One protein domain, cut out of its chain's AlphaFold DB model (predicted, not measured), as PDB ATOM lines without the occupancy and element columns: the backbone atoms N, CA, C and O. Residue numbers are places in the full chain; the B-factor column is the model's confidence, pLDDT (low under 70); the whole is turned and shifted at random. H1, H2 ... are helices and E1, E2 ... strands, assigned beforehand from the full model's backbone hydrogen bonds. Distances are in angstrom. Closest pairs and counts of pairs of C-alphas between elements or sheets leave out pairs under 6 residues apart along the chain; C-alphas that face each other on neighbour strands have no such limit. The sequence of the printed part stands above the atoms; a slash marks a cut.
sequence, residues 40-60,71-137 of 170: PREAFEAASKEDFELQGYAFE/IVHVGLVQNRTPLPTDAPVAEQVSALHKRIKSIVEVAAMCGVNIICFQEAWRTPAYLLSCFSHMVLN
ATOM      1  N   PRO A  40     -29.287 -21.628  -9.575       95.50
ATOM      2  CA  PRO A  40     -30.313 -21.762 -10.604       95.50
ATOM      3  C   PRO A  40     -31.708 -21.966 -10.008       95.50
ATOM      4  O   PRO A  40     -31.899 -22.758  -9.086       95.50
ATOM      5  N   ARG A  41     -32.719 -21.308 -10.585       95.31
ATOM      6  CA  ARG A  41     -34.116 -21.438 -10.137       95.31
ATOM      7  C   ARG A  41     -34.617 -22.885 -10.187       95.31
ATOM      8  O   ARG A  41     -35.304 -23.322  -9.271       95.31
ATOM      9  N   GLU A  42     -34.227 -23.629 -11.219       95.81
ATOM     10  CA  GLU A  42     -34.563 -25.048 -11.383       95.81
ATOM     11  C   GLU A  42     -34.074 -25.895 -10.196       95.81
ATOM     12  O   GLU A  42     -34.779 -26.798  -9.749       95.81
ATOM     13  N   ALA A  43     -32.912 -25.554  -9.625       94.88
ATOM     14  CA  ALA A  43     -32.363 -26.242  -8.461       94.88
ATOM     15  C   ALA A  43     -33.214 -25.998  -7.204       94.88
ATOM     16  O   ALA A  43     -33.469 -26.936  -6.450       94.88
ATOM     17  N   PHE A  44     -33.712 -24.773  -7.001       93.81
ATOM     18  CA  PHE A  44     -34.633 -24.468  -5.900       93.81
ATOM     19  C   PHE A  44     -35.985 -25.171  -6.057       93.81
ATOM     20  O   PHE A  44     -36.522 -25.692  -5.080       93.81
ATOM     21  N   GLU A  45     -36.532 -25.219  -7.273       96.00
ATOM     22  CA  GLU A  45     -37.793 -25.919  -7.551       96.00
ATOM     23  C   GLU A  45     -37.656 -27.433  -7.311       96.00
ATOM     24  O   GLU A  45     -38.518 -28.044  -6.675       96.00
ATOM     25  N   ALA A  46     -36.541 -28.029  -7.745       94.12
ATOM     26  CA  ALA A  46     -36.234 -29.433  -7.491       94.12
ATOM     27  C   ALA A  46     -36.016 -29.724  -5.995       94.12
ATOM     28  O   ALA A  46     -36.576 -30.692  -5.480       94.12
ATOM     29  N   ALA A  47     -35.274 -28.870  -5.284       93.62
ATOM     30  CA  ALA A  47     -35.053 -29.003  -3.843       93.62
ATOM     31  C   ALA A  47     -36.358 -28.898  -3.041       93.62
ATOM     32  O   ALA A  47     -36.604 -29.704  -2.145       93.62
ATOM     33  N   SER A  48     -37.233 -27.958  -3.412       93.81
ATOM     34  CA  SER A  48     -38.547 -27.801  -2.786       93.81
ATOM     35  C   SER A  48     -39.443 -29.017  -3.030       93.81
ATOM     36  O   SER A  48     -40.089 -29.495  -2.099       93.81
ATOM     37  N   LYS A  49     -39.452 -29.562  -4.253       94.81
ATOM     38  CA  LYS A  49     -40.220 -30.772  -4.588       94.81
ATOM     39  C   LYS A  49     -39.741 -31.999  -3.811       94.81
ATOM     40  O   LYS A  49     -40.554 -32.819  -3.391       94.81
ATOM     41  N   GLU A  50     -38.433 -32.128  -3.648       91.44
ATOM     42  CA  GLU A  50     -37.804 -33.222  -2.916       91.44
ATOM     43  C   GLU A  50     -37.701 -32.935  -1.410       91.44
ATOM     44  O   GLU A  50     -37.136 -33.746  -0.688       91.44
ATOM     45  N   ASP A  51     -38.259 -31.835  -0.901       93.56
ATOM     46  CA  ASP A  51     -38.313 -31.504   0.529       93.56
ATOM     47  C   ASP A  51     -36.927 -31.482   1.207       93.56
ATOM     48  O   ASP A  51     -36.642 -32.244   2.137       93.56
ATOM     49  N   PHE A  52     -36.008 -30.660   0.695       93.12
ATOM     50  CA  PHE A  52     -34.768 -30.321   1.398       93.12
ATOM     51  C   PHE A  52     -34.370 -28.857   1.212       93.12
ATOM     52  O   PHE A  52     -34.710 -28.215   0.221       93.12
ATOM     53  N   GLU A  53     -33.616 -28.338   2.179       93.56
ATOM     54  CA  GLU A  53     -33.088 -26.980   2.133       93.56
ATOM     55  C   GLU A  53     -31.875 -26.888   1.194       93.56
ATOM     56  O   GLU A  53     -30.960 -27.712   1.253       93.56
ATOM     57  N   LEU A  54     -31.859 -25.860   0.341       94.94
ATOM     58  CA  LEU A  54     -30.747 -25.537  -0.544       94.94
ATOM     59  C   LEU A  54     -30.219 -24.140  -0.201       94.94
ATOM     60  O   LEU A  54     -30.941 -23.154  -0.323       94.94
ATOM     61  N   GLN A  55     -28.951 -24.063   0.194       94.31
ATOM     62  CA  GLN A  55     -28.245 -22.812   0.475       94.31
ATOM     63  C   GLN A  55     -26.907 -22.798  -0.266       94.31
ATOM     64  O   GLN A  55     -26.275 -23.842  -0.441       94.31
ATOM     65  N   GLY A  56     -26.456 -21.615  -0.680       94.94
ATOM     66  CA  GLY A  56     -25.183 -21.434  -1.372       94.94
ATOM     67  C   GLY A  56     -24.450 -20.201  -0.865       94.94
ATOM     68  O   GLY A  56     -25.025 -19.115  -0.812       94.94
ATOM     69  N   TYR A  57     -23.172 -20.364  -0.526       95.19
ATOM     70  CA  TYR A  57     -22.324 -19.297   0.005       95.19
ATOM     71  C   TYR A  57     -20.960 -19.291  -0.682       95.19
ATOM     72  O   TYR A  57     -20.409 -20.348  -0.995       95.19
ATOM     73  N   ALA A  58     -20.413 -18.099  -0.898       94.12
ATOM     74  CA  ALA A  58     -19.102 -17.901  -1.498       94.12
ATOM     75  C   ALA A  58     -18.062 -17.523  -0.438       94.12
ATOM     76  O   ALA A  58     -18.222 -16.540   0.290       94.12
ATOM     77  N   PHE A  59     -16.959 -18.269  -0.420       92.44
ATOM     78  CA  PHE A  59     -15.733 -17.877   0.266       92.44
ATOM     79  C   PHE A  59     -14.775 -17.287  -0.762       92.44
ATOM     80  O   PHE A  59     -14.280 -17.990  -1.642       92.44
ATOM     81  N   GLU A  60     -14.532 -15.986  -0.662       89.19
ATOM     82  CA  GLU A  60     -13.679 -15.258  -1.599       89.19
ATOM     83  C   GLU A  60     -12.306 -14.997  -0.982       89.19
ATOM     84  O   GLU A  60     -12.189 -14.614   0.185       89.19
ATOM     85  N   ILE A  71     -11.375 -21.679  -8.445       92.88
ATOM     86  CA  ILE A  71     -12.755 -21.733  -7.965       92.88
ATOM     87  C   ILE A  71     -13.223 -23.190  -7.980       92.88
ATOM     88  O   ILE A  71     -13.113 -23.866  -9.002       92.88
ATOM     89  N   VAL A  72     -13.726 -23.665  -6.841       95.50
ATOM     90  CA  VAL A  72     -14.284 -25.012  -6.674       95.50
ATOM     91  C   VAL A  72     -15.588 -24.900  -5.896       95.50
ATOM     92  O   VAL A  72     -15.623 -24.292  -4.827       95.50
ATOM     93  N   HIS A  73     -16.650 -25.514  -6.408       96.06
ATOM     94  CA  HIS A  73     -17.917 -25.650  -5.703       96.06
ATOM     95  C   HIS A  73     -17.954 -26.974  -4.945       96.06
ATOM     96  O   HIS A  73     -17.748 -28.048  -5.520       96.06
ATOM     97  N   VAL A  74     -18.243 -26.893  -3.650       96.75
ATOM     98  CA  VAL A  74     -18.348 -28.053  -2.763       96.75
ATOM     99  C   VAL A  74     -19.783 -28.166  -2.263       96.75
ATOM    100  O   VAL A  74     -20.348 -27.190  -1.777       96.75
ATOM    101  N   GLY A  75     -20.370 -29.354  -2.385       96.69
ATOM    102  CA  GLY A  75     -21.695 -29.680  -1.871       96.69
ATOM    103  C   GLY A  75     -21.588 -30.494  -0.586       96.69
ATOM    104  O   GLY A  75     -20.911 -31.522  -0.553       96.69
ATOM    105  N   LEU A  76     -22.272 -30.049   0.463       96.62
ATOM    106  CA  LEU A  76     -22.376 -30.769   1.729       96.62
ATOM    107  C   LEU A  76     -23.811 -31.250   1.901       96.62
ATOM    108  O   LEU A  76     -24.747 -30.460   1.789       96.62
ATOM    109  N   VAL A  77     -23.979 -32.545   2.152       94.44
ATOM    110  CA  VAL A  77     -25.299 -33.168   2.258       94.44
ATOM    111  C   VAL A  77     -25.518 -33.702   3.664       94.44
ATOM    112  O   VAL A  77     -24.803 -34.595   4.125       94.44
ATOM    113  N   GLN A  78     -26.566 -33.188   4.300       91.06
ATOM    114  CA  GLN A  78     -27.111 -33.688   5.553       91.06
ATOM    115  C   GLN A  78     -28.538 -34.184   5.304       91.06
ATOM    116  O   GLN A  78     -29.357 -33.481   4.712       91.06
ATOM    117  N   ASN A  79     -28.846 -35.409   5.727       90.19
ATOM    118  CA  ASN A  79     -30.151 -36.018   5.498       90.19
ATOM    119  C   ASN A  79     -30.602 -36.879   6.683       90.19
ATOM    120  O   ASN A  79     -29.805 -37.528   7.363       90.19
ATOM    121  N   ARG A  80     -31.921 -36.949   6.890       86.81
ATOM    122  CA  ARG A  80     -32.518 -37.916   7.818       86.81
ATOM    123  C   ARG A  80     -32.711 -39.281   7.162       86.81
ATOM    124  O   ARG A  80     -32.783 -39.393   5.934       86.81
ATOM    125  N   THR A  81     -32.867 -40.310   7.990       83.56
ATOM    126  CA  THR A  81     -33.283 -41.640   7.540       83.56
ATOM    127  C   THR A  81     -34.729 -41.592   7.023       83.56
ATOM    128  O   THR A  81     -35.618 -41.182   7.770       83.56
ATOM    129  N   PRO A  82     -34.987 -41.986   5.762       85.06
ATOM    130  CA  PRO A  82     -36.307 -41.849   5.141       85.06
ATOM    131  C   PRO A  82     -37.336 -42.880   5.629       85.06
ATOM    132  O   PRO A  82     -38.532 -42.647   5.505       85.06
ATOM    133  N   LEU A  83     -36.880 -44.015   6.161       87.25
ATOM    134  CA  LEU A  83     -37.720 -45.107   6.653       87.25
ATOM    135  C   LEU A  83     -37.490 -45.328   8.156       87.25
ATOM    136  O   LEU A  83     -36.412 -44.984   8.653       87.25
ATOM    137  N   PRO A  84     -38.470 -45.905   8.877       85.56
ATOM    138  CA  PRO A  84     -38.292 -46.283  10.274       85.56
ATOM    139  C   PRO A  84     -37.176 -47.322  10.416       85.56
ATOM    140  O   PRO A  84     -36.934 -48.118   9.505       85.56
ATOM    141  N   THR A  85     -36.527 -47.339  11.579       82.00
ATOM    142  CA  THR A  85     -35.380 -48.215  11.876       82.00
ATOM    143  C   THR A  85     -35.714 -49.703  11.852       82.00
ATOM    144  O   THR A  85     -34.811 -50.509  11.658       82.00
ATOM    145  N   ASP A  86     -36.994 -50.056  11.960       83.31
ATOM    146  CA  ASP A  86     -37.470 -51.444  11.987       83.31
ATOM    147  C   ASP A  86     -37.755 -52.012  10.585       83.31
ATOM    148  O   ASP A  86     -38.055 -53.196  10.434       83.31
ATOM    149  N   ALA A  87     -37.670 -51.177   9.542       84.88
ATOM    150  CA  ALA A  87     -37.799 -51.626   8.160       84.88
ATOM    151  C   ALA A  87     -36.615 -52.529   7.740       84.88
ATOM    152  O   ALA A  87     -35.513 -52.406   8.281       84.88
ATOM    153  N   PRO A  88     -36.788 -53.408   6.734       87.31
ATOM    154  CA  PRO A  88     -35.695 -54.229   6.226       87.31
ATOM    155  C   PRO A  88     -34.493 -53.386   5.775       87.31
ATOM    156  O   PRO A  88     -34.646 -52.405   5.045       87.31
ATOM    157  N   VAL A  89     -33.273 -53.806   6.136       83.69
ATOM    158  CA  VAL A  89     -32.027 -53.080   5.805       83.69
ATOM    159  C   VAL A  89     -31.913 -52.784   4.313       83.69
ATOM    160  O   VAL A  89     -31.545 -51.679   3.927       83.69
ATOM    161  N   ALA A  90     -32.254 -53.753   3.461       86.38
ATOM    162  CA  ALA A  90     -32.194 -53.578   2.013       86.38
ATOM    163  C   ALA A  90     -33.097 -52.426   1.527       86.38
ATOM    164  O   ALA A  90     -32.698 -51.653   0.655       86.38
ATOM    165  N   GLU A  91     -34.282 -52.272   2.121       87.12
ATOM    166  CA  GLU A  91     -35.210 -51.187   1.797       87.12
ATOM    167  C   GLU A  91     -34.713 -49.845   2.334       87.12
ATOM    168  O   GLU A  91     -34.761 -48.849   1.613       87.12
ATOM    169  N   GLN A  92     -34.158 -49.818   3.549       83.25
ATOM    170  CA  GLN A  92     -33.556 -48.613   4.128       83.25
ATOM    171  C   GLN A  92     -32.386 -48.095   3.281       83.25
ATOM    172  O   GLN A  92     -32.347 -46.910   2.942       83.25
ATOM    173  N   VAL A  93     -31.474 -48.982   2.869       86.81
ATOM    174  CA  VAL A  93     -30.341 -48.638   1.993       86.81
ATOM    175  C   VAL A  93     -30.840 -48.144   0.634       86.81
ATOM    176  O   VAL A  93     -30.370 -47.121   0.134       86.81
ATOM    177  N   SER A  94     -31.827 -48.824   0.039       89.81
ATOM    178  CA  SER A  94     -32.418 -48.405  -1.237       89.81
ATOM    179  C   SER A  94     -33.081 -47.026  -1.142       89.81
ATOM    180  O   SER A  94     -32.890 -46.184  -2.022       89.81
ATOM    181  N   ALA A  95     -33.820 -46.762  -0.063       90.75
ATOM    182  CA  ALA A  95     -34.467 -45.477   0.173       90.75
ATOM    183  C   ALA A  95     -33.441 -44.347   0.371       90.75
ATOM    184  O   ALA A  95     -33.607 -43.269  -0.201       90.75
ATOM    185  N   LEU A  96     -32.348 -44.607   1.097       90.25
ATOM    186  CA  LEU A  96     -31.229 -43.668   1.236       90.25
ATOM    187  C   LEU A  96     -30.570 -43.378  -0.114       90.25
ATOM    188  O   LEU A  96     -30.364 -42.217  -0.454       90.25
ATOM    189  N   HIS A  97     -30.303 -44.402  -0.929       91.44
ATOM    190  CA  HIS A  97     -29.740 -44.208  -2.267       91.44
ATOM    191  C   HIS A  97     -30.651 -43.365  -3.166       91.44
ATOM    192  O   HIS A  97     -30.157 -42.478  -3.860       91.44
ATOM    193  N   LYS A  98     -31.971 -43.599  -3.143       93.19
ATOM    194  CA  LYS A  98     -32.938 -42.778  -3.893       93.19
ATOM    195  C   LYS A  98     -32.914 -41.324  -3.427       93.19
ATOM    196  O   LYS A  98     -32.840 -40.432  -4.262       93.19
ATOM    197  N   ARG A  99     -32.901 -41.097  -2.110       92.69
ATOM    198  CA  ARG A  99     -32.828 -39.750  -1.533       92.69
ATOM    199  C   ARG A  99     -31.548 -39.020  -1.938       92.69
ATOM    200  O   ARG A  99     -31.606 -37.877  -2.378       92.69
ATOM    201  N   ILE A 100     -30.400 -39.681  -1.806       93.44
ATOM    202  CA  ILE A 100     -29.103 -39.102  -2.167       93.44
ATOM    203  C   ILE A 100     -29.018 -38.846  -3.670       93.44
ATOM    204  O   ILE A 100     -28.486 -37.815  -4.064       93.44
ATOM    205  N   LYS A 101     -29.590 -39.718  -4.508       95.56
ATOM    206  CA  LYS A 101     -29.664 -39.491  -5.954       95.56
ATOM    207  C   LYS A 101     -30.352 -38.161  -6.281       95.56
ATOM    208  O   LYS A 101     -29.750 -37.362  -6.989       95.56
ATOM    209  N   SER A 102     -31.537 -37.898  -5.723       94.56
ATOM    210  CA  SER A 102     -32.243 -36.627  -5.946       94.56
ATOM    211  C   SER A 102     -31.396 -35.416  -5.529       94.56
ATOM    212  O   SER A 102     -31.318 -34.425  -6.249       94.56
ATOM    213  N   ILE A 103     -30.704 -35.501  -4.387       95.12
ATOM    214  CA  ILE A 103     -29.850 -34.411  -3.889       95.12
ATOM    215  C   ILE A 103     -28.634 -34.198  -4.803       95.12
ATOM    216  O   ILE A 103     -28.277 -33.060  -5.103       95.12
ATOM    217  N   VAL A 104     -28.006 -35.279  -5.272       96.38
ATOM    218  CA  VAL A 104     -26.859 -35.223  -6.193       96.38
ATOM    219  C   VAL A 104     -27.260 -34.602  -7.532       96.38
ATOM    220  O   VAL A 104     -26.484 -33.827  -8.087       96.38
ATOM    221  N   GLU A 105     -28.460 -34.894  -8.037       96.62
ATOM    222  CA  GLU A 105     -28.983 -34.272  -9.261       96.62
ATOM    223  C   GLU A 105     -29.106 -32.748  -9.106       96.62
ATOM    224  O   GLU A 105     -28.644 -32.007  -9.973       96.62
ATOM    225  N   VAL A 106     -29.617 -32.267  -7.969       96.25
ATOM    226  CA  VAL A 106     -29.683 -30.823  -7.672       96.25
ATOM    227  C   VAL A 106     -28.291 -30.214  -7.477       96.25
ATOM    228  O   VAL A 106     -28.006 -29.141  -8.004       96.25
ATOM    229  N   ALA A 107     -27.382 -30.906  -6.787       95.62
ATOM    230  CA  ALA A 107     -25.999 -30.451  -6.635       95.62
ATOM    231  C   ALA A 107     -25.287 -30.311  -7.996       95.62
ATOM    232  O   ALA A 107     -24.525 -29.364  -8.204       95.62
ATOM    233  N   ALA A 108     -25.573 -31.212  -8.940       95.81
ATOM    234  CA  ALA A 108     -25.057 -31.130 -10.301       95.81
ATOM    235  C   ALA A 108     -25.605 -29.903 -11.050       95.81
ATOM    236  O   ALA A 108     -24.831 -29.216 -11.717       95.81
ATOM    237  N   MET A 109     -26.895 -29.574 -10.891       95.12
ATOM    238  CA  MET A 109     -27.481 -28.339 -11.445       95.12
ATOM    239  C   MET A 109     -26.789 -27.083 -10.895       95.12
ATOM    240  O   MET A 109     -26.566 -26.128 -11.635       95.12
ATOM    241  N   CYS A 110     -26.384 -27.100  -9.621       94.75
ATOM    242  CA  CYS A 110     -25.630 -26.017  -8.982       94.75
ATOM    243  C   CYS A 110     -24.138 -25.965  -9.372       94.75
ATOM    244  O   CYS A 110     -23.407 -25.115  -8.866       94.75
ATOM    245  N   GLY A 111     -23.655 -26.864 -10.238       94.44
ATOM    246  CA  GLY A 111     -22.260 -26.877 -10.685       94.44
ATOM    247  C   GLY A 111     -21.259 -27.326  -9.615       94.44
ATOM    248  O   GLY A 111     -20.106 -26.887  -9.644       94.44
ATOM    249  N   VAL A 112     -21.686 -28.171  -8.670       96.25
ATOM    250  CA  VAL A 112     -20.822 -28.745  -7.627       96.25
ATOM    251  C   VAL A 112     -19.752 -29.651  -8.245       96.25
ATOM    252  O   VAL A 112     -20.055 -30.547  -9.030       96.25
ATOM    253  N   ASN A 113     -18.490 -29.449  -7.859       95.50
ATOM    254  CA  ASN A 113     -17.357 -30.266  -8.302       95.50
ATOM    255  C   ASN A 113     -17.079 -31.438  -7.356       95.50
ATOM    256  O   ASN A 113     -16.696 -32.518  -7.799       95.50
ATOM    257  N   ILE A 114     -17.233 -31.210  -6.050       96.56
ATOM    258  CA  ILE A 114     -16.951 -32.186  -4.995       96.56
ATOM    259  C   ILE A 114     -18.173 -32.254  -4.089       96.56
ATOM    260  O   ILE A 114     -18.604 -31.227  -3.575       96.56
ATOM    261  N   ILE A 115     -18.716 -33.449  -3.864       95.31
ATOM    262  CA  ILE A 115     -19.844 -33.649  -2.952       95.31
ATOM    263  C   ILE A 115     -19.457 -34.582  -1.806       95.31
ATOM    264  O   ILE A 115     -18.826 -35.617  -2.025       95.31
ATOM    265  N   CYS A 116     -19.846 -34.213  -0.587       94.69
ATOM    266  CA  CYS A 116     -19.588 -34.979   0.629       94.69
ATOM    267  C   CYS A 116     -20.903 -35.314   1.343       94.69
ATOM    268  O   CYS A 116     -21.804 -34.478   1.442       94.69
ATOM    269  N   PHE A 117     -20.985 -36.532   1.879       92.00
ATOM    270  CA  PHE A 117     -22.126 -37.029   2.651       92.00
ATOM    271  C   PHE A 117     -21.759 -37.154   4.129       92.00
ATOM    272  O   PHE A 117     -20.586 -37.338   4.464       92.00
ATOM    273  N   GLN A 118     -22.765 -37.113   5.003       87.62
ATOM    274  CA  GLN A 118     -22.591 -37.393   6.427       87.62
ATOM    275  C   GLN A 118     -21.975 -38.781   6.689       87.62
ATOM    276  O   GLN A 118     -22.068 -39.703   5.869       87.62
ATOM    277  N   GLU A 119     -21.343 -38.937   7.853       84.56
ATOM    278  CA  GLU A 119     -20.754 -40.212   8.260       84.56
ATOM    279  C   GLU A 119     -21.794 -41.340   8.231       84.56
ATOM    280  O   GLU A 119     -22.965 -41.145   8.560       84.56
ATOM    281  N   ALA A 120     -21.351 -42.527   7.805       80.12
ATOM    282  CA  ALA A 120     -22.166 -43.735   7.753       80.12
ATOM    283  C   ALA A 120     -23.521 -43.557   7.038       80.12
ATOM    284  O   ALA A 120     -24.472 -44.268   7.338       80.12
ATOM    285  N   TRP A 121     -23.609 -42.671   6.038       77.19
ATOM    286  CA  TRP A 121     -24.861 -42.346   5.338       77.19
ATOM    287  C   TRP A 121     -25.580 -43.537   4.674       77.19
ATOM    288  O   TRP A 121     -26.767 -43.436   4.381       77.19
ATOM    289  N   ARG A 122     -24.882 -44.655   4.420       69.50
ATOM    290  CA  ARG A 122     -25.465 -45.912   3.898       69.50
ATOM    291  C   ARG A 122     -25.952 -46.854   4.993       69.50
ATOM    292  O   ARG A 122     -26.643 -47.821   4.691       69.50
ATOM    293  N   THR A 123     -25.569 -46.604   6.237       67.00
ATOM    294  CA  THR A 123     -25.809 -47.501   7.357       67.00
ATOM    295  C   THR A 123     -26.926 -46.928   8.227       67.00
ATOM    296  O   THR A 123     -26.813 -45.807   8.719       67.00
ATOM    297  N   PRO A 124     -28.009 -47.682   8.454       66.69
ATOM    298  CA  PRO A 124     -29.017 -47.341   9.449       66.69
ATOM    299  C   PRO A 124     -28.384 -47.051  10.814       66.69
ATOM    300  O   PRO A 124     -27.524 -47.807  11.270       66.69
ATOM    301  N   ALA A 125     -28.825 -45.991  11.496       63.12
ATOM    302  CA  ALA A 125     -28.225 -45.543  12.759       63.12
ATOM    303  C   ALA A 125     -28.169 -46.644  13.840       63.12
ATOM    304  O   ALA A 125     -27.212 -46.714  14.609       63.12
ATOM    305  N   TYR A 126     -29.148 -47.557  13.856       59.28
ATOM    306  CA  TYR A 126     -29.178 -48.676  14.802       59.28
ATOM    307  C   TYR A 126     -28.054 -49.698  14.555       59.28
ATOM    308  O   TYR A 126     -27.532 -50.276  15.503       59.28
ATOM    309  N   LEU A 127     -27.628 -49.907  13.302       57.38
ATOM    310  CA  LEU A 127     -26.514 -50.814  13.006       57.38
ATOM    311  C   LEU A 127     -25.194 -50.250  13.524       57.38
ATOM    312  O   LEU A 127     -24.348 -51.020  13.972       57.38
ATOM    313  N   LEU A 128     -25.045 -48.922  13.532       54.78
ATOM    314  CA  LEU A 128     -23.898 -48.257  14.146       54.78
ATOM    315  C   LEU A 128     -23.863 -48.501  15.662       54.78
ATOM    316  O   LEU A 128     -22.822 -48.882  16.193       54.78
ATOM    317  N   SER A 129     -25.007 -48.364  16.351       55.03
ATOM    318  CA  SER A 129     -25.073 -48.618  17.796       55.03
ATOM    319  C   SER A 129     -24.850 -50.094  18.130       55.03
ATOM    320  O   SER A 129     -24.173 -50.397  19.110       55.03
ATOM    321  N   CYS A 130     -25.356 -51.021  17.307       52.47
ATOM    322  CA  CYS A 130     -25.082 -52.450  17.448       52.47
ATOM    323  C   CYS A 130     -23.595 -52.761  17.254       52.47
ATOM    324  O   CYS A 130     -23.048 -53.527  18.040       52.47
ATOM    325  N   PHE A 131     -22.924 -52.151  16.272       49.50
ATOM    326  CA  PHE A 131     -21.485 -52.336  16.067       49.50
ATOM    327  C   PHE A 131     -20.671 -51.817  17.256       49.50
ATOM    328  O   PHE A 131     -19.804 -52.531  17.757       49.50
ATOM    329  N   SER A 132     -20.983 -50.623  17.770       51.62
ATOM    330  CA  SER A 132     -20.342 -50.096  18.982       51.62
ATOM    331  C   SER A 132     -20.604 -50.982  20.201       51.62
ATOM    332  O   SER A 132     -19.684 -51.252  20.969       51.62
ATOM    333  N   HIS A 133     -21.827 -51.495  20.360       51.97
ATOM    334  CA  HIS A 133     -22.156 -52.417  21.444       51.97
ATOM    335  C   HIS A 133     -21.437 -53.766  21.289       51.97
ATOM    336  O   HIS A 133     -21.014 -54.339  22.281       51.97
ATOM    337  N   MET A 134     -21.227 -54.244  20.064       46.97
ATOM    338  CA  MET A 134     -20.530 -55.501  19.781       46.97
ATOM    339  C   MET A 134     -19.009 -55.388  19.971       46.97
ATOM    340  O   MET A 134     -18.382 -56.324  20.462       46.97
ATOM    341  N   VAL A 135     -18.421 -54.228  19.656       55.06
ATOM    342  CA  VAL A 135     -17.012 -53.907  19.957       55.06
ATOM    343  C   VAL A 135     -16.777 -53.801  21.468       55.06
ATOM    344  O   VAL A 135     -15.721 -54.196  21.953       55.06
ATOM    345  N   LEU A 136     -17.766 -53.310  22.222       55.19
ATOM    346  CA  LEU A 136     -17.702 -53.211  23.684       55.19
ATOM    347  C   LEU A 136     -18.131 -54.506  24.406       55.19
ATOM    348  O   LEU A 136     -17.717 -54.720  25.542       55.19
ATOM    349  N   ASN A 137     -18.928 -55.373  23.769       46.22
ATOM    350  CA  ASN A 137     -19.458 -56.624  24.325       46.22
ATOM    351  C   ASN A 137     -19.456 -57.765  23.277       46.22
ATOM    352  O   ASN A 137     -20.483 -58.045  22.642       46.22
TER     353      ASN A 137
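This is residues 40 to 60 and 71 to 137 of the 170 residues of the protein "Beta-ureidopropionase 1" of Cebus imitator (UniProt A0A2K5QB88). One long helix, H2, makes the main length of a flat, loose body; its later half packs on a small two-stranded parallel sheet, E1 and E2, and the short helix H1 lies beside its last turns, running the opposite way. At the far end from H1, the part closes with H3, whose residues 129 to 136, with Asn 137, stick out free as an arm. The printed part has 88 residues, with three named helices and two named strands in the order H1, E1, H2, E2, H3, and its class is mostly helix. It is loose, with a radius of gyration of the C-alphas of 15.6 A, and the C-alphas span 49 by 29 by 16 A.

Find C-alpha 41 at (-34.116, -21.438, -10.137); there H1 begins, and it runs over residues 41 to 49. After the cut, look at residues 74 to 77 for E1, 10.0 A long. Go on to C-alpha 89 at (-32.027, -53.080, 5.805), where H2 begins; it covers residues 89 to 109 and is 30.5 A long. E2 follows at residues 114 to 117, 10.4 A long. Last comes H3, residues 125 to 136, 17.0 A long, ending with C-alpha 136 at (-17.702, -53.211, 23.684).

Start at H1, which touches H2 with the closest C-alphas those of Ala 43 and Val 106, 5.4 A apart. H2 touches H1 with its residues 103 to 109 alone; the two helices run opposite ways at a shallow tilt of 20 degrees. E1 and E2 are parallel neighbours, 17 degrees between their directions; N 75 and O 114 are 2.8 A apart and N 116 and O 75 are 2.9 A apart, both within hydrogen-bond range. E1, H2 and E2 form a strand-helix-strand unit, two parallel strands with a helix between them along the chain, and its crossover is right-handed. The closest C-alphas of E1 and H2 are those of Gly 75 and Ala 107, 6.5 A apart. H3 is apart from H1, E1 and H2. In H1, H2 and H3 every O i to N i+4 pair is within hydrogen-bond range.

The two C-alphas farthest apart are those of Arg 41 and Asn 137, 51.4 A. Residues 61 to 70 are not printed, and C-alphas 60 and 71 across this cut are 9.1 A apart. Of the links that are printed whole, E1 to H2 is long, with 11 residues. The mean pLDDT of the printed part is 85.4, and residues 122 to 137 are under 70.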